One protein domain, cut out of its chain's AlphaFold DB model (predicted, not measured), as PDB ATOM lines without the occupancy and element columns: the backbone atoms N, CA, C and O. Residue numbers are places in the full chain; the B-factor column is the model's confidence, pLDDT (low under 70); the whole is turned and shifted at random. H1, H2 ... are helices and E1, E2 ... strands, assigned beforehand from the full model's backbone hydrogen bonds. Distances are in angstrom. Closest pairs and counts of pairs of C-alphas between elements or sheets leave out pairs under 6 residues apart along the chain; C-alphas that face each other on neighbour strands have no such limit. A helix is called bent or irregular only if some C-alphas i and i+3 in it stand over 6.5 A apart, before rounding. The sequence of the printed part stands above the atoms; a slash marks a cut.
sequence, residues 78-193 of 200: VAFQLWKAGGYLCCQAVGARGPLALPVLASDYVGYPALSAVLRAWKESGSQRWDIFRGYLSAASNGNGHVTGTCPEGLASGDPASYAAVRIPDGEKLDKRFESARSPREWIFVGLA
ATOM      1  N   VAL A  78     -37.755 -35.684 -23.780       88.75
ATOM      2  CA  VAL A  78     -36.889 -35.618 -24.959       88.75
ATOM      3  C   VAL A  78     -36.194 -34.265 -25.039       88.75
ATOM      4  O   VAL A  78     -36.790 -33.228 -24.735       88.75
ATOM      5  N   ALA A  79     -34.920 -34.288 -25.424       91.12
ATOM      6  CA  ALA A  79     -34.192 -33.084 -25.792       91.12
ATOM      7  C   ALA A  79     -34.522 -32.703 -27.235       91.12
ATOM      8  O   ALA A  79     -34.736 -33.573 -28.080       91.12
ATOM      9  N   PHE A  80     -34.593 -31.413 -27.529       90.62
ATOM     10  CA  PHE A  80     -34.870 -30.942 -28.878       90.62
ATOM     11  C   PHE A  80     -34.213 -29.596 -29.158       90.62
ATOM     12  O   PHE A  80     -33.938 -28.810 -28.257       90.62
ATOM     13  N   GLN A  81     -33.991 -29.311 -30.433       90.94
ATOM     14  CA  GLN A  81     -33.540 -28.008 -30.902       90.94
ATOM     15  C   GLN A  81     -34.702 -27.251 -31.529       90.94
ATOM     16  O   GLN A  81     -35.553 -27.843 -32.193       90.94
ATOM     17  N   LEU A  82     -34.707 -25.934 -31.337       89.75
ATOM     18  CA  LEU A  82     -35.731 -25.036 -31.853       89.75
ATOM     19  C   LEU A  82     -35.058 -23.868 -32.577       89.75
ATOM     20  O   LEU A  82     -34.162 -23.227 -32.025       89.75
ATOM     21  N   TRP A  83     -35.478 -23.586 -33.808       87.56
ATOM     22  CA  TRP A  83     -34.965 -22.469 -34.606       87.56
ATOM     23  C   TRP A  83     -36.039 -21.930 -35.548       87.56
ATOM     24  O   TRP A  83     -37.095 -22.536 -35.703       87.56
ATOM     25  N   LYS A  84     -35.785 -20.781 -36.177       83.31
ATOM     26  CA  LYS A  84     -36.685 -20.198 -37.175       83.31
ATOM     27  C   LYS A  84     -35.980 -20.136 -38.526       83.31
ATOM     28  O   LYS A  84     -34.810 -19.779 -38.579       83.31
ATOM     29  N   ALA A  85     -36.680 -20.483 -39.599       82.38
ATOM     30  CA  ALA A  85     -36.149 -20.432 -40.960       82.38
ATOM     31  C   ALA A  85     -37.276 -20.138 -41.957       82.38
ATOM     32  O   ALA A  85     -38.309 -20.801 -41.932       82.38
ATOM     33  N   GLY A  86     -37.111 -19.119 -42.807       77.69
ATOM     34  CA  GLY A  86     -38.061 -18.811 -43.888       77.69
ATOM     35  C   GLY A  86     -39.493 -18.478 -43.443       77.69
ATOM     36  O   GLY A  86     -40.425 -18.636 -44.224       77.69
ATOM     37  N   GLY A  87     -39.691 -18.043 -42.193       82.81
ATOM     38  CA  GLY A  87     -41.023 -17.833 -41.608       82.81
ATOM     39  C   GLY A  87     -41.634 -19.060 -40.925       82.81
ATOM     40  O   GLY A  87     -42.794 -19.024 -40.533       82.81
ATOM     41  N   TYR A  88     -40.855 -20.124 -40.727       85.56
ATOM     42  CA  TYR A  88     -41.273 -21.349 -40.047       85.56
ATOM     43  C   TYR A  88     -40.527 -21.523 -38.732       85.56
ATOM     44  O   TYR A  88     -39.318 -21.302 -38.671       85.56
ATOM     45  N   LEU A  89     -41.229 -21.971 -37.695       88.44
ATOM     46  CA  LEU A  89     -40.623 -22.492 -36.480       88.44
ATOM     47  C   LEU A  89     -40.296 -23.964 -36.718       88.44
ATOM     48  O   LEU A  89     -41.183 -24.785 -36.954       88.44
ATOM     49  N   CYS A  90     -39.013 -24.276 -36.670       87.94
ATOM     50  CA  CYS A  90     -38.478 -25.604 -36.884       87.94
ATOM     51  C   CYS A  90     -38.096 -26.230 -35.543       87.94
ATOM     52  O   CYS A  90     -37.477 -25.577 -34.701       87.94
ATOM     53  N   CYS A  91     -38.447 -27.496 -35.360       89.62
ATOM     54  CA  CYS A  91     -38.193 -28.278 -34.160       89.62
ATOM     55  C   CYS A  91     -37.573 -29.621 -34.547       89.62
ATOM     56  O   CYS A  91     -38.104 -30.308 -35.413       89.62
ATOM     57  N   GLN A  92     -36.484 -30.028 -33.899       88.50
ATOM     58  CA  GLN A  92     -35.904 -31.358 -34.085       88.50
ATOM     59  C   GLN A  92     -35.646 -32.013 -32.741       88.50
ATOM     60  O   GLN A  92     -34.781 -31.562 -31.992       88.50
ATOM     61  N   ALA A  93     -36.382 -33.082 -32.456       88.31
ATOM     62  CA  ALA A  93     -36.156 -33.900 -31.275       88.31
ATOM     63  C   ALA A  93     -34.964 -34.845 -31.477       88.31
ATOM     64  O   ALA A  93     -34.751 -35.375 -32.570       88.31
ATOM     65  N   VAL A  94     -34.199 -35.081 -30.412       86.44
ATOM     66  CA  VAL A  94     -33.126 -36.080 -30.399       86.44
ATOM     67  C   VAL A  94     -33.735 -37.460 -30.653       86.44
ATOM     68  O   VAL A  94     -34.686 -37.862 -29.987       86.44
ATOM     69  N   GLY A  95     -33.202 -38.172 -31.648       78.56
ATOM     70  CA  GLY A  95     -33.707 -39.483 -32.071       78.56
ATOM     71  C   GLY A  95     -34.873 -39.448 -33.070       78.56
ATOM     72  O   GLY A  95     -35.274 -40.505 -33.553       78.56
ATOM     73  N   ALA A  96     -35.401 -38.272 -33.428       80.69
ATOM     74  CA  ALA A  96     -36.377 -38.153 -34.513       80.69
ATOM     75  C   ALA A  96     -35.695 -38.193 -35.893       80.69
ATOM     76  O   ALA A  96     -34.568 -37.722 -36.060       80.69
ATOM     77  N   ARG A  97     -36.399 -38.718 -36.907       77.44
ATOM     78  CA  ARG A  97     -35.855 -38.887 -38.271       77.44
ATOM     79  C   ARG A  97     -35.684 -37.579 -39.037       77.44
ATOM     80  O   ARG A  97     -34.867 -37.503 -39.946       77.44
ATOM     81  N   GLY A  98     -36.463 -36.564 -38.689       81.12
ATOM     82  CA  GLY A  98     -36.449 -35.279 -39.373       81.12
ATOM     83  C   GLY A  98     -37.090 -34.183 -38.533       81.12
ATOM     84  O   GLY A  98     -37.816 -34.488 -37.574       81.12
ATOM     85  N   PRO A  99     -36.814 -32.912 -38.863       85.69
ATOM     86  CA  PRO A  99     -37.396 -31.793 -38.151       85.69
ATOM     87  C   PRO A  99     -38.871 -31.613 -38.514       85.69
ATOM     88  O   PRO A  99     -39.313 -31.913 -39.619       85.69
ATOM     89  N   LEU A 100     -39.636 -31.101 -37.568       87.19
ATOM     90  CA  LEU A 100     -40.960 -30.547 -37.784       87.19
ATOM     91  C   LEU A 100     -40.815 -29.068 -38.153       87.19
ATOM     92  O   LEU A 100     -40.137 -28.339 -37.432       87.19
ATOM     93  N   ALA A 101     -41.483 -28.608 -39.210       87.88
ATOM     94  CA  ALA A 101     -41.567 -27.189 -39.552       87.88
ATOM     95  C   ALA A 101     -43.023 -26.709 -39.526       87.88
ATOM     96  O   ALA A 101     -43.892 -27.288 -40.176       87.88
ATOM     97  N   LEU A 102     -43.294 -25.639 -38.774       88.44
ATOM     98  CA  LEU A 102     -44.632 -25.065 -38.618       88.44
ATOM     99  C   LEU A 102     -44.635 -23.575 -38.980       88.44
ATOM    100  O   LEU A 102     -43.737 -22.854 -38.539       88.44
ATOM    101  N   PRO A 103     -45.619 -23.087 -39.758       88.19
ATOM    102  CA  PRO A 103     -45.646 -21.696 -40.198       88.19
ATOM    103  C   PRO A 103     -45.878 -20.748 -39.018       88.19
ATOM    104  O   PRO A 103     -46.804 -20.944 -38.226       88.19
ATOM    105  N   VAL A 104     -45.058 -19.700 -38.930       86.75
ATOM    106  CA  VAL A 104     -45.243 -18.569 -38.012       86.75
ATOM    107  C   VAL A 104     -45.907 -17.449 -38.794       86.75
ATOM    108  O   VAL A 104     -45.351 -16.963 -39.777       86.75
ATOM    109  N   LEU A 105     -47.094 -17.044 -38.368       87.44
ATOM    110  CA  LEU A 105     -47.866 -15.987 -39.006       87.44
ATOM    111  C   LEU A 105     -47.520 -14.639 -38.383       87.44
ATOM    112  O   LEU A 105     -47.125 -14.557 -37.219       87.44
ATOM    113  N   ALA A 106     -47.692 -13.567 -39.149       83.56
ATOM    114  CA  ALA A 106     -47.509 -12.207 -38.654       83.56
ATOM    115  C   ALA A 106     -48.454 -11.889 -37.480       83.56
ATOM    116  O   ALA A 106     -48.086 -11.100 -36.610       83.56
ATOM    117  N   SER A 107     -49.628 -12.531 -37.437       82.69
ATOM    118  CA  SER A 107     -50.610 -12.447 -36.352       82.69
ATOM    119  C   SER A 107     -50.190 -13.169 -35.066       82.69
ATOM    120  O   SER A 107     -50.673 -12.813 -33.995       82.69
ATOM    121  N   ASP A 108     -49.239 -14.112 -35.124       79.50
ATOM    122  CA  ASP A 108     -48.711 -14.786 -33.924       79.50
ATOM    123  C   ASP A 108     -47.820 -13.864 -33.075       79.50
ATOM    124  O   ASP A 108     -47.430 -14.212 -31.958       79.50
ATOM    125  N   TYR A 109     -47.438 -12.706 -33.621       69.38
ATOM    126  CA  TYR A 109     -46.457 -11.807 -33.033       69.38
ATOM    127  C   TYR A 109     -47.118 -10.618 -32.335       69.38
ATOM    128  O   TYR A 109     -47.591  -9.683 -32.977       69.38
ATOM    129  N   VAL A 110     -47.047 -10.607 -31.001       59.78
ATOM    130  CA  VAL A 110     -47.466  -9.478 -30.145       59.78
ATOM    131  C   VAL A 110     -46.271  -8.917 -29.350       59.78
ATOM    132  O   VAL A 110     -46.393  -8.555 -28.184       59.78
ATOM    133  N   GLY A 111     -45.067  -8.888 -29.941       59.34
ATOM    134  CA  GLY A 111     -43.891  -8.275 -29.306       59.34
ATOM    135  C   GLY A 111     -42.565  -9.014 -29.503       59.34
ATOM    136  O   GLY A 111     -42.192  -9.352 -30.621       59.34
ATOM    137  N   TYR A 112     -41.812  -9.167 -28.407       56.25
ATOM    138  CA  TYR A 112     -40.391  -9.536 -28.385       56.25
ATOM    139  C   TYR A 112     -40.086 -10.894 -29.053       56.25
ATOM    140  O   TYR A 112     -40.831 -11.857 -28.860       56.25
ATOM    141  N   PRO A 113     -38.952 -11.025 -29.763       68.38
ATOM    142  CA  PRO A 113     -38.728 -12.104 -30.717       68.38
ATOM    143  C   PRO A 113     -38.233 -13.438 -30.137       68.38
ATOM    144  O   PRO A 113     -37.399 -14.139 -30.714       68.38
ATOM    145  N   ALA A 114     -38.731 -13.816 -28.965       80.19
ATOM    146  CA  ALA A 114     -38.336 -15.069 -28.343       80.19
ATOM    147  C   ALA A 114     -39.090 -16.256 -28.963       80.19
ATOM    148  O   ALA A 114     -40.309 -16.221 -29.118       80.19
ATOM    149  N   LEU A 115     -38.391 -17.365 -29.229       85.75
ATOM    150  CA  LEU A 115     -39.030 -18.609 -29.692       85.75
ATOM    151  C   LEU A 115     -40.086 -19.121 -28.692       85.75
ATOM    152  O   LEU A 115     -41.120 -19.653 -29.088       85.75
ATOM    153  N   SER A 116     -39.864 -18.900 -27.391       86.50
ATOM    154  CA  SER A 116     -40.846 -19.197 -26.342       86.50
ATOM    155  C   SER A 116     -42.118 -18.357 -26.454       86.50
ATOM    156  O   SER A 116     -43.175 -18.841 -26.063       86.50
ATOM    157  N   ALA A 117     -42.042 -17.130 -26.980       85.62
ATOM    158  CA  ALA A 117     -43.210 -16.276 -27.172       85.62
ATOM    159  C   ALA A 117     -44.121 -16.825 -28.277       85.62
ATOM    160  O   ALA A 117     -45.328 -16.886 -28.077       85.62
ATOM    161  N   VAL A 118     -43.548 -17.320 -29.383       88.06
ATOM    162  CA  VAL A 118     -44.312 -17.980 -30.463       88.06
ATOM    163  C   VAL A 118     -45.047 -19.210 -29.931       88.06
ATOM    164  O   VAL A 118     -46.253 -19.350 -30.116       88.06
ATOM    165  N   LEU A 119     -44.336 -20.079 -29.208       90.00
ATOM    166  CA  LEU A 119     -44.944 -21.266 -28.605       90.00
ATOM    167  C   LEU A 119     -46.042 -20.902 -27.589       90.00
ATOM    168  O   LEU A 119     -47.074 -21.568 -27.541       90.00
ATOM    169  N   ARG A 120     -45.844 -19.835 -26.802       89.00
ATOM    170  CA  ARG A 120     -46.852 -19.328 -25.862       89.00
ATOM    171  C   ARG A 120     -48.102 -18.840 -26.586       89.00
ATOM    172  O   ARG A 120     -49.192 -19.262 -26.220       89.00
ATOM    173  N   ALA A 121     -47.940 -18.031 -27.631       88.56
ATOM    174  CA  ALA A 121     -49.048 -17.519 -28.431       88.56
ATOM    175  C   ALA A 121     -49.864 -18.655 -29.065       88.56
ATOM    176  O   ALA A 121     -51.093 -18.656 -28.994       88.56
ATOM    177  N   TRP A 122     -49.201 -19.672 -29.625       90.50
ATOM    178  CA  TRP A 122     -49.893 -20.841 -30.176       90.50
ATOM    179  C   TRP A 122     -50.650 -21.635 -29.112       90.50
ATOM    180  O   TRP A 122     -51.764 -22.080 -29.375       90.50
ATOM    181  N   LYS A 123     -50.071 -21.797 -27.916       90.06
ATOM    182  CA  LYS A 123     -50.736 -22.464 -26.793       90.06
ATOM    183  C   LYS A 123     -51.971 -21.686 -26.329       90.06
ATOM    184  O   LYS A 123     -53.039 -22.269 -26.198       90.06
ATOM    185  N   GLU A 124     -51.819 -20.392 -26.059       89.00
ATOM    186  CA  GLU A 124     -52.881 -19.536 -25.508       89.00
ATOM    187  C   GLU A 124     -54.052 -19.358 -26.482       89.00
ATOM    188  O   GLU A 124     -55.200 -19.302 -26.053       89.00
ATOM    189  N   SER A 125     -53.775 -19.346 -27.787       87.62
ATOM    190  CA  SER A 125     -54.804 -19.298 -28.834       87.62
ATOM    191  C   SER A 125     -55.447 -20.652 -29.150       87.62
ATOM    192  O   SER A 125     -56.372 -20.700 -29.959       87.62
ATOM    193  N   GLY A 126     -54.966 -21.758 -28.567       86.44
ATOM    194  CA  GLY A 126     -55.426 -23.103 -28.925       86.44
ATOM    195  C   GLY A 126     -55.156 -23.448 -30.396       86.44
ATOM    196  O   GLY A 126     -55.962 -24.117 -31.040       86.44
ATOM    197  N   SER A 127     -54.057 -22.945 -30.964       88.00
ATOM    198  CA  SER A 127     -53.740 -23.145 -32.378       88.00
ATOM    199  C   SER A 127     -53.416 -24.609 -32.672       88.00
ATOM    200  O   SER A 127     -52.608 -25.219 -31.978       88.00
ATOM    201  N   GLN A 128     -53.904 -25.135 -33.800       87.56
ATOM    202  CA  GLN A 128     -53.541 -26.473 -34.295       87.56
ATOM    203  C   GLN A 128     -52.015 -26.692 -34.375       87.56
ATOM    204  O   GLN A 128     -51.518 -27.804 -34.204       87.56
ATOM    205  N   ARG A 129     -51.240 -25.623 -34.602       89.62
ATOM    206  CA  ARG A 129     -49.769 -25.666 -34.618       89.62
ATOM    207  C   ARG A 129     -49.185 -26.076 -33.267       89.62
ATOM    208  O   ARG A 129     -48.209 -26.821 -33.236       89.62
ATOM    209  N   TRP A 130     -49.797 -25.648 -32.163       90.81
ATOM    210  CA  TRP A 130     -49.416 -26.088 -30.823       90.81
ATOM    211  C   TRP A 130     -49.640 -27.589 -30.633       90.81
ATOM    212  O   TRP A 130     -48.768 -28.281 -30.105       90.81
ATOM    213  N   ASP A 131     -50.770 -28.112 -31.107       88.19
ATOM    214  CA  ASP A 131     -51.101 -29.533 -30.982       88.19
ATOM    215  C   ASP A 131     -50.166 -30.417 -31.803       88.19
ATOM    216  O   ASP A 131     -49.679 -31.428 -31.300       88.19
ATOM    217  N   ILE A 132     -49.844 -30.007 -33.033       89.31
ATOM    218  CA  ILE A 132     -48.879 -30.717 -33.881       89.31
ATOM    219  C   ILE A 132     -47.487 -30.694 -33.240       89.31
ATOM    220  O   ILE A 132     -46.820 -31.728 -33.170       89.31
ATOM    221  N   PHE A 133     -47.060 -29.536 -32.727       91.25
ATOM    222  CA  PHE A 133     -45.782 -29.390 -32.033       91.25
ATOM    223  C   PHE A 133     -45.681 -30.301 -30.801       91.25
ATOM    224  O   PHE A 133     -44.708 -31.047 -30.664       91.25
ATOM    225  N   ARG A 134     -46.699 -30.300 -29.929       90.19
ATOM    226  CA  ARG A 134     -46.750 -31.202 -28.768       90.19
ATOM    227  C   ARG A 134     -46.801 -32.664 -29.185       90.19
ATOM    228  O   ARG A 134     -46.082 -33.471 -28.610       90.19
ATOM    229  N   GLY A 135     -47.625 -33.014 -30.171       87.00
ATOM    230  CA  GLY A 135     -47.761 -34.386 -30.659       87.00
ATOM    231  C   GLY A 135     -46.432 -34.955 -31.152       87.00
ATOM    232  O   GLY A 135     -46.070 -36.073 -30.786       87.00
ATOM    233  N   TYR A 136     -45.666 -34.158 -31.901       88.00
ATOM    234  CA  TYR A 136     -44.323 -34.517 -32.356       88.00
ATOM    235  C   TYR A 136     -43.367 -34.802 -31.188       88.00
ATOM    236  O   TYR A 136     -42.722 -35.852 -31.166       88.00
ATOM    237  N   LEU A 137     -43.305 -33.912 -30.191       89.75
ATOM    238  CA  LEU A 137     -42.413 -34.075 -29.037       89.75
ATOM    239  C   LEU A 137     -42.832 -35.227 -28.117       89.75
ATOM    240  O   LEU A 137     -41.974 -35.995 -27.693       89.75
ATOM    241  N   SER A 138     -44.131 -35.392 -27.862       87.81
ATOM    242  CA  SER A 138     -44.676 -36.514 -27.087       87.81
ATOM    243  C   SER A 138     -44.390 -37.858 -27.751       87.81
ATOM    244  O   SER A 138     -44.048 -38.837 -27.089       87.81
ATOM    245  N   ALA A 139     -44.522 -37.931 -29.075       84.69
ATOM    246  CA  ALA A 139     -44.215 -39.152 -29.801       84.69
ATOM    247  C   ALA A 139     -42.704 -39.454 -29.764       84.69
ATOM    248  O   ALA A 139     -42.319 -40.607 -29.564       84.69
ATOM    249  N   ALA A 140     -41.854 -38.426 -29.870       85.94
ATOM    250  CA  ALA A 140     -40.406 -38.578 -29.755       85.94
ATOM    251  C   ALA A 140     -39.971 -38.986 -28.333       85.94
ATOM    252  O   ALA A 140     -39.122 -39.862 -28.179       85.94
ATOM    253  N   SER A 141     -40.581 -38.419 -27.286       86.25
ATOM    254  CA  SER A 141     -40.250 -38.735 -25.889       86.25
ATOM    255  C   SER A 141     -40.645 -40.144 -25.467       86.25
ATOM    256  O   SER A 141     -39.994 -40.723 -24.601       86.25
ATOM    257  N   ASN A 142     -41.665 -40.723 -26.099       82.31
ATOM    258  CA  ASN A 142     -42.095 -42.097 -25.844       82.31
ATOM    259  C   ASN A 142     -41.240 -43.152 -26.569       82.31
ATOM    260  O   ASN A 142     -41.567 -44.335 -26.520       82.31
ATOM    261  N   GLY A 143     -40.151 -42.756 -27.239       68.44
ATOM    262  CA  GLY A 143     -39.241 -43.695 -27.899       68.44
ATOM    263  C   GLY A 143     -39.807 -44.317 -29.177       68.44
ATOM    264  O   GLY A 143     -39.225 -45.267 -29.704       68.44
ATOM    265  N   ASN A 144     -40.901 -43.775 -29.722       61.53
ATOM    266  CA  ASN A 144     -41.372 -44.144 -31.052       61.53
ATOM    267  C   ASN A 144     -40.378 -43.578 -32.078       61.53
ATOM    268  O   ASN A 144     -40.594 -42.517 -32.650       61.53
ATOM    269  N   GLY A 145     -39.270 -44.282 -32.337       49.44
ATOM    270  CA  GLY A 145     -38.185 -43.876 -33.254       49.44
ATOM    271  C   GLY A 145     -38.579 -43.730 -34.738       49.44
ATOM    272  O   GLY A 145     -37.725 -43.696 -35.621       49.44
ATOM    273  N   HIS A 146     -39.880 -43.681 -35.025       52.88
ATOM    274  CA  HIS A 146     -40.488 -43.462 -36.334       52.88
ATOM    275  C   HIS A 146     -41.271 -42.141 -36.400       52.88
ATOM    276  O   HIS A 146     -42.106 -41.971 -37.285       52.88
ATOM    277  N   VAL A 147     -41.021 -41.184 -35.497       60.47
ATOM    278  CA  VAL A 147     -41.556 -39.830 -35.679       60.47
ATOM    279  C   VAL A 147     -40.794 -39.148 -36.811       60.47
ATOM    280  O   VAL A 147     -39.669 -38.666 -36.647       60.47
ATOM    281  N   THR A 148     -41.420 -39.132 -37.981       60.34
ATOM    282  CA  THR A 148     -40.991 -38.318 -39.113       60.34
ATOM    283  C   THR A 148     -41.617 -36.943 -38.938       60.34
ATOM    284  O   THR A 148     -42.836 -36.795 -39.009       60.34
ATOM    285  N   GLY A 149     -40.790 -35.936 -38.663       58.41
ATOM    286  CA  GLY A 149     -41.243 -34.558 -38.783       58.41
ATOM    287  C   GLY A 149     -41.617 -34.288 -40.235       58.41
ATOM    288  O   GLY A 149     -40.955 -34.775 -41.152       58.41
ATOM    289  N   THR A 150     -42.682 -33.530 -40.460       61.75
ATOM    290  CA  THR A 150     -42.965 -32.980 -41.781       61.75
ATOM    291  C   THR A 150     -41.983 -31.838 -42.019       61.75
ATOM    292  O   THR A 150     -42.274 -30.668 -41.778       61.75
ATOM    293  N   CYS A 151     -40.769 -32.206 -42.427       49.88
ATOM    294  CA  CYS A 151     -39.829 -31.270 -43.006       49.88
ATOM    295  C   CYS A 151     -40.145 -31.217 -44.491       49.88
ATOM    296  O   CYS A 151     -39.969 -32.222 -45.182       49.88
ATOM    297  N   PRO A 152     -40.613 -30.086 -45.005       50.84
ATOM    298  CA  PRO A 152     -40.717 -29.948 -46.433       50.84
ATOM    299  C   PRO A 152     -39.295 -29.943 -47.003       50.84
ATOM    300  O   PRO A 152     -38.437 -29.198 -46.523       50.84
ATOM    301  N   GLU A 153     -39.029 -30.815 -47.979       44.31
ATOM    302  CA  GLU A 153     -37.699 -31.029 -48.584       44.31
ATOM    303  C   GLU A 153     -37.050 -29.717 -49.073       44.31
ATOM    304  O   GLU A 153     -35.827 -29.604 -49.135       44.31
ATOM    305  N   GLY A 154     -37.856 -28.674 -49.296       45.06
ATOM    306  CA  GLY A 154     -37.424 -27.335 -49.676       45.06
ATOM    307  C   GLY A 154     -36.676 -26.517 -48.612       45.06
ATOM    308  O   GLY A 154     -36.015 -25.547 -48.981       45.06
ATOM    309  N   LEU A 155     -36.699 -26.883 -47.320       48.06
ATOM    310  CA  LEU A 155     -36.146 -26.039 -46.238       48.06
ATOM    311  C   LEU A 155     -34.618 -25.870 -46.288       48.06
ATOM    312  O   LEU A 155     -34.103 -24.855 -45.821       48.06
ATOM    313  N   ALA A 156     -33.909 -26.836 -46.879       42.56
ATOM    314  CA  ALA A 156     -32.475 -26.744 -47.161       42.56
ATOM    315  C   ALA A 156     -32.170 -26.069 -48.515       42.56
ATOM    316  O   ALA A 156     -31.066 -25.570 -48.708       42.56
ATOM    317  N   SER A 157     -33.142 -26.042 -49.436       42.31
ATOM    318  CA  SER A 157     -32.996 -25.476 -50.790       42.31
ATOM    319  C   SER A 157     -33.460 -24.017 -50.915       42.31
ATOM    320  O   SER A 157     -33.169 -23.370 -51.914       42.31
ATOM    321  N   GLY A 158     -34.168 -23.490 -49.909       44.31
ATOM    322  CA  GLY A 158     -34.718 -22.133 -49.926       44.31
ATOM    323  C   GLY A 158     -35.977 -21.955 -50.785       44.31
ATOM    324  O   GLY A 158     -36.334 -20.813 -51.065       44.31
ATOM    325  N   ASP A 159     -36.653 -23.037 -51.197       39.91
ATOM    326  CA  ASP A 159     -37.773 -22.985 -52.152       39.91
ATOM    327  C   ASP A 159     -39.171 -22.929 -51.483       39.91
ATOM    328  O   ASP A 159     -39.681 -23.974 -51.052       39.91
ATOM    329  N   PRO A 160     -39.816 -21.741 -51.372       42.25
ATOM    330  CA  PRO A 160     -41.027 -21.465 -50.577       42.25
ATOM    331  C   PRO A 160     -42.268 -22.314 -50.910       42.25
ATOM    332  O   PRO A 160     -43.239 -22.279 -50.151       42.25
ATOM    333  N   ALA A 161     -42.254 -23.096 -51.990       41.47
ATOM    334  CA  ALA A 161     -43.387 -23.904 -52.437       41.47
ATOM    335  C   ALA A 161     -43.575 -25.232 -51.677       41.47
ATOM    336  O   ALA A 161     -44.681 -25.771 -51.660       41.47
ATOM    337  N   SER A 162     -42.550 -25.770 -51.010       43.41
ATOM    338  CA  SER A 162     -42.661 -27.097 -50.378       43.41
ATOM    339  C   SER A 162     -43.381 -27.089 -49.019       43.41
ATOM    340  O   SER A 162     -43.617 -28.144 -48.449       43.41
ATOM    341  N   TYR A 163     -43.715 -25.925 -48.461       50.47
ATOM    342  CA  TYR A 163     -43.545 -25.681 -47.029       50.47
ATOM    343  C   TYR A 163     -44.660 -26.069 -46.020       50.47
ATOM    344  O   TYR A 163     -44.529 -25.738 -44.839       50.47
ATOM    345  N   ALA A 164     -45.754 -26.744 -46.375       50.03
ATOM    346  CA  ALA A 164     -46.899 -26.813 -45.453       50.03
ATOM    347  C   ALA A 164     -47.503 -28.209 -45.244       50.03
ATOM    348  O   ALA A 164     -48.266 -28.697 -46.068       50.03
ATOM    349  N   ALA A 165     -47.286 -28.777 -44.051       54.06
ATOM    350  CA  ALA A 165     -48.218 -29.746 -43.461       54.06
ATOM    351  C   ALA A 165     -49.465 -29.066 -42.850       54.06
ATOM    352  O   ALA A 165     -50.474 -29.723 -42.611       54.06
ATOM    353  N   VAL A 166     -49.411 -27.747 -42.612       64.56
ATOM    354  CA  VAL A 166     -50.510 -26.933 -42.067       64.56
ATOM    355  C   VAL A 166     -50.857 -25.842 -43.071       64.56
ATOM    356  O   VAL A 166     -50.004 -25.011 -43.385       64.56
ATOM    357  N   ARG A 167     -52.099 -25.835 -43.573       69.00
ATOM    358  CA  ARG A 167     -52.587 -24.789 -44.485       69.00
ATOM    359  C   ARG A 167     -52.515 -23.422 -43.799       69.00
ATOM    360  O   ARG A 167     -53.018 -23.259 -42.690       69.00
ATOM    361  N   ILE A 168     -51.895 -22.456 -44.471       76.00
ATOM    362  CA  ILE A 168     -51.915 -21.050 -44.061       76.00
ATOM    363  C   ILE A 168     -53.293 -20.493 -44.452       76.00
ATOM    364  O   ILE A 168     -53.683 -20.688 -45.604       76.00
ATOM    365  N   PRO A 169     -54.043 -19.858 -43.534       73.81
ATOM    366  CA  PRO A 169     -55.318 -19.232 -43.871       73.81
ATOM    367  C   PRO A 169     -55.171 -18.182 -44.979       73.81
ATOM    368  O   PRO A 169     -54.149 -17.498 -45.063       73.81
ATOM    369  N   ASP A 170     -56.197 -18.026 -45.812       73.81
ATOM    370  CA  ASP A 170     -56.164 -17.054 -46.905       73.81
ATOM    371  C   ASP A 170     -55.949 -15.628 -46.370       73.81
ATOM    372  O   ASP A 170     -56.623 -15.177 -45.445       73.81
ATOM    373  N   GLY A 171     -54.983 -14.914 -46.954       73.50
ATOM    374  CA  GLY A 171     -54.627 -13.543 -46.566       73.50
ATOM    375  C   GLY A 171     -53.624 -13.425 -45.411       73.50
ATOM    376  O   GLY A 171     -53.079 -12.338 -45.200       73.50
ATOM    377  N   GLU A 172     -53.313 -14.517 -44.713       81.00
ATOM    378  CA  GLU A 172     -52.273 -14.530 -43.684       81.00
ATOM    379  C   GLU A 172     -50.867 -14.527 -44.297       81.00
ATOM    380  O   GLU A 172     -50.588 -15.161 -45.319       81.00
ATOM    381  N   LYS A 173     -49.950 -13.794 -43.660       84.00
ATOM    382  CA  LYS A 173     -48.557 -13.667 -44.112       84.00
ATOM    383  C   LYS A 173     -47.623 -14.336 -43.123       84.00
ATOM    384  O   LYS A 173     -47.748 -14.145 -41.916       84.00
ATOM    385  N   LEU A 174     -46.631 -15.054 -43.644       84.25
ATOM    386  CA  LEU A 174     -45.544 -15.579 -42.824       84.25
ATOM    387  C   LEU A 174     -44.737 -14.438 -42.203       84.25
ATOM    388  O   LEU A 174     -44.352 -13.484 -42.886       84.25
ATOM    389  N   ASP A 175     -44.415 -14.569 -40.922       82.25
ATOM    390  CA  ASP A 175     -43.500 -13.659 -40.256       82.25
ATOM    391  C   ASP A 175     -42.058 -13.981 -40.668       82.25
ATOM    392  O   ASP A 175     -41.408 -14.866 -40.109       82.25
ATOM    393  N   LYS A 176     -41.528 -13.208 -41.618       78.06
ATOM    394  CA  LYS A 176     -40.124 -13.278 -42.056       78.06
ATOM    395  C   LYS A 176     -39.203 -12.283 -41.335       78.06
ATOM    396  O   LYS A 176     -38.030 -12.199 -41.663       78.06
ATOM    397  N   ARG A 177     -39.705 -11.523 -40.353       72.12
ATOM    398  CA  ARG A 177     -38.980 -10.395 -39.726       72.12
ATOM    399  C   ARG A 177     -37.855 -10.822 -38.786       72.12
ATOM    400  O   ARG A 177     -37.072  -9.985 -38.355       72.12
ATOM    401  N   PHE A 178     -37.803 -12.103 -38.438       62.66
ATOM    402  CA  PHE A 178     -36.821 -12.640 -37.508       62.66
ATOM    403  C   PHE A 178     -36.161 -13.868 -38.115       62.66
ATOM    404  O   PHE A 178     -36.767 -14.941 -38.158       62.66
ATOM    405  N   GLU A 179     -34.939 -13.694 -38.602       58.00
ATOM    406  CA  GLU A 179     -34.058 -14.784 -38.998       58.00
ATOM    407  C   GLU A 179     -33.064 -14.999 -37.862       58.00
ATOM    408  O   GLU A 179     -32.172 -14.186 -37.628       58.00
ATOM    409  N   SER A 180     -33.254 -16.081 -37.113       58.97
ATOM    410  CA  SER A 180     -32.293 -16.488 -36.095       58.97
ATOM    411  C   SER A 180     -31.520 -17.684 -36.613       58.97
ATOM    412  O   SER A 180     -32.117 -18.679 -37.027       58.97
ATOM    413  N   ALA A 181     -30.192 -17.608 -36.534       63.66
ATOM    414  CA  ALA A 181     -29.325 -18.754 -36.760       63.66
ATOM    415  C   ALA A 181     -29.743 -19.926 -35.857       63.66
ATOM    416  O   ALA A 181     -30.152 -19.734 -34.705       63.66
ATOM    417  N   ARG A 182     -29.641 -21.153 -36.382       75.56
ATOM    418  CA  ARG A 182     -29.902 -22.374 -35.614       75.56
ATOM    419  C   ARG A 182     -28.981 -22.401 -34.394       75.56
ATOM    420  O   ARG A 182     -27.766 -22.498 -34.532       75.56
ATOM    421  N   SER A 183     -29.567 -22.309 -33.201       74.19
ATOM    422  CA  SER A 183     -28.820 -22.455 -31.954       74.19
ATOM    423  C   SER A 183     -28.542 -23.937 -31.700       74.19
ATOM    424  O   SER A 183     -29.469 -24.741 -31.817       74.19
ATOM    425  N   PRO A 184     -27.311 -24.321 -31.314       79.12
ATOM    426  CA  PRO A 184     -27.019 -25.699 -30.924       79.12
ATOM    427  C   PRO A 184     -27.619 -26.057 -29.556       79.12
ATOM    428  O   PRO A 184     -27.618 -27.224 -29.179       79.12
ATOM    429  N   ARG A 185     -28.112 -25.065 -28.800       84.56
ATOM    430  CA  ARG A 185     -28.609 -25.261 -27.438       84.56
ATOM    431  C   ARG A 185     -29.913 -26.052 -27.422       84.56
ATOM    432  O   ARG A 185     -30.865 -25.717 -28.130       84.56
ATOM    433  N   GLU A 186     -29.963 -27.049 -26.553       89.81
ATOM    434  CA  GLU A 186     -31.091 -27.964 -26.446       89.81
ATOM    435  C   GLU A 186     -32.119 -27.488 -25.422       89.81
ATOM    436  O   GLU A 186     -31.808 -27.054 -24.312       89.81
ATOM    437  N   TRP A 187     -33.374 -27.577 -25.829       92.56
ATOM    438  CA  TRP A 187     -34.545 -27.457 -24.988       92.56
ATOM    439  C   TRP A 187     -34.920 -28.841 -24.476       92.56
ATOM    440  O   TRP A 187     -34.573 -29.856 -25.081       92.56
ATOM    441  N   ILE A 188     -35.683 -28.886 -23.390       91.19
ATOM    442  CA  ILE A 188     -36.189 -30.143 -22.845       91.19
ATOM    443  C   ILE A 188     -37.706 -30.104 -22.824       91.19
ATOM    444  O   ILE A 188     -38.306 -29.177 -22.282       91.19
ATOM    445  N   PHE A 189     -38.313 -31.137 -23.395       91.12
ATOM    446  CA  PHE A 189     -39.728 -31.444 -23.267       91.12
ATOM    447  C   PHE A 189     -39.906 -32.571 -22.251       91.12
ATOM    448  O   PHE A 189     -39.184 -33.571 -22.298       91.12
ATOM    449  N   VAL A 190     -40.875 -32.420 -21.354       89.06
ATOM    450  CA  VAL A 190     -41.313 -33.452 -20.414       89.06
ATOM    451  C   VAL A 190     -42.800 -33.691 -20.644       89.06
ATOM    452  O   VAL A 190     -43.620 -32.810 -20.398       89.06
ATOM    453  N   GLY A 191     -43.145 -34.885 -21.121       86.19
ATOM    454  CA  GLY A 191     -44.521 -35.356 -21.180       86.19
ATOM    455  C   GLY A 191     -44.974 -35.754 -19.780       86.19
ATOM    456  O   GLY A 191     -44.351 -36.598 -19.127       86.19
ATOM    457  N   LEU A 192     -46.053 -35.139 -19.310       80.75
ATOM    458  CA  LEU A 192     -46.728 -35.558 -18.094       80.75
ATOM    459  C   LEU A 192     -47.620 -36.739 -18.468       80.75
ATOM    460  O   LEU A 192     -48.350 -36.671 -19.457       80.75
ATOM    461  N   ALA A 193     -47.554 -37.833 -17.705       67.56
ATOM    462  CA  ALA A 193     -48.564 -38.871 -17.827       67.56
ATOM    463  C   ALA A 193     -49.925 -38.202 -17.644       67.56
ATOM    464  O   ALA A 193     -50.254 -37.757 -16.542       67.56
TER     465      ALA A 193
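Overview. This is residues 78 to 193 of the 200 residues of the protein "Hypothetical protein" of Brandtodinium nutricula (UniProt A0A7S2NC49). A strongly twisted sheet of four strands has one long helix, H2, packed over one of its faces, with the shorter helix H1 set steeply to the first turn of H2. A long loop, residues 157 to 186, runs round the outside from the small helix H3 to the last strand, E4, at one edge of the sheet. The printed part has 116 residues, with 51 of them, under half, in named elements: E1, E2, E3, H1, H2, H3 and E4 along the chain, class mixed, helices and strands. The sheet's order is E3, E2, E1, E4, all antiparallel. The whole is compact, with a radius of gyration of the C-alphas of 13.6 A, and rounded, with spans of 38 by 31 by 26 A.

Arrangement. E1, residues 78 to 85, and E2, residues 88 to 93, form a hairpin, with N 83 and O 90 at 3.0 A. E2 and E3, residues 100 to 103, form another, with N 91 and O 100 at 2.8 A. E1, E2 and E3 make a meander, each strand the antiparallel neighbour of the one before. H1, residues 115 to 124, only grazes the sheet, with its residues 115 to 119. H2, residues 128 to 141, is on one face of the sheet, making two layers; its closest C-alphas to E3 are those of Arg 129 and Leu 102, 6.5 A apart. H2 touches H1 with residues 128 to 130 alone, at a steep tilt of 67 degrees, opposite ways; Trp 122 and Trp 130 have the closest C-alphas, 5.3 A. H3, residues 153 to 156, only grazes the sheet, with residues 155 to 156, and is apart from H1 and H2. E4, residues 187 to 191, pairs antiparallel with E1 in a staggered way, over residues 78 to 80 of E1, with N 80 and O 187 at 2.9 A. In H1 and H2 every O i to N i+4 pair is within hydrogen-bond range; H3 is too short for one, and its 1 O i to N i+3 pair is not within range.

Along the chain. E1 begins at C-alpha 78, (-36.889, -35.618, -24.959), and is 22.1 A long; E2 is 16.1 A. H1 is 14.5 A long, and H2, 19.9 A, begins at C-alpha 128, (-53.541, -26.473, -34.295). H3 is irregular, but only just: C-alphas 153 and 156 are 6.9 A apart. E3 is 10.3 A long, and E4, 13.3 A, ends at C-alpha 191, (-44.521, -35.356, -21.180).

Size, cuts and confidence. The C-alphas farthest apart, of Asp 159 and Ala 193, are 39.3 A apart. The printed part has no cut. The links E3 to H1, H2 to H3 and H3 to E4 are long. The mean pLDDT of the printed part is 76.1; residues 109 to 113, 143 to 167, 178 to 181 and 193 are under 70.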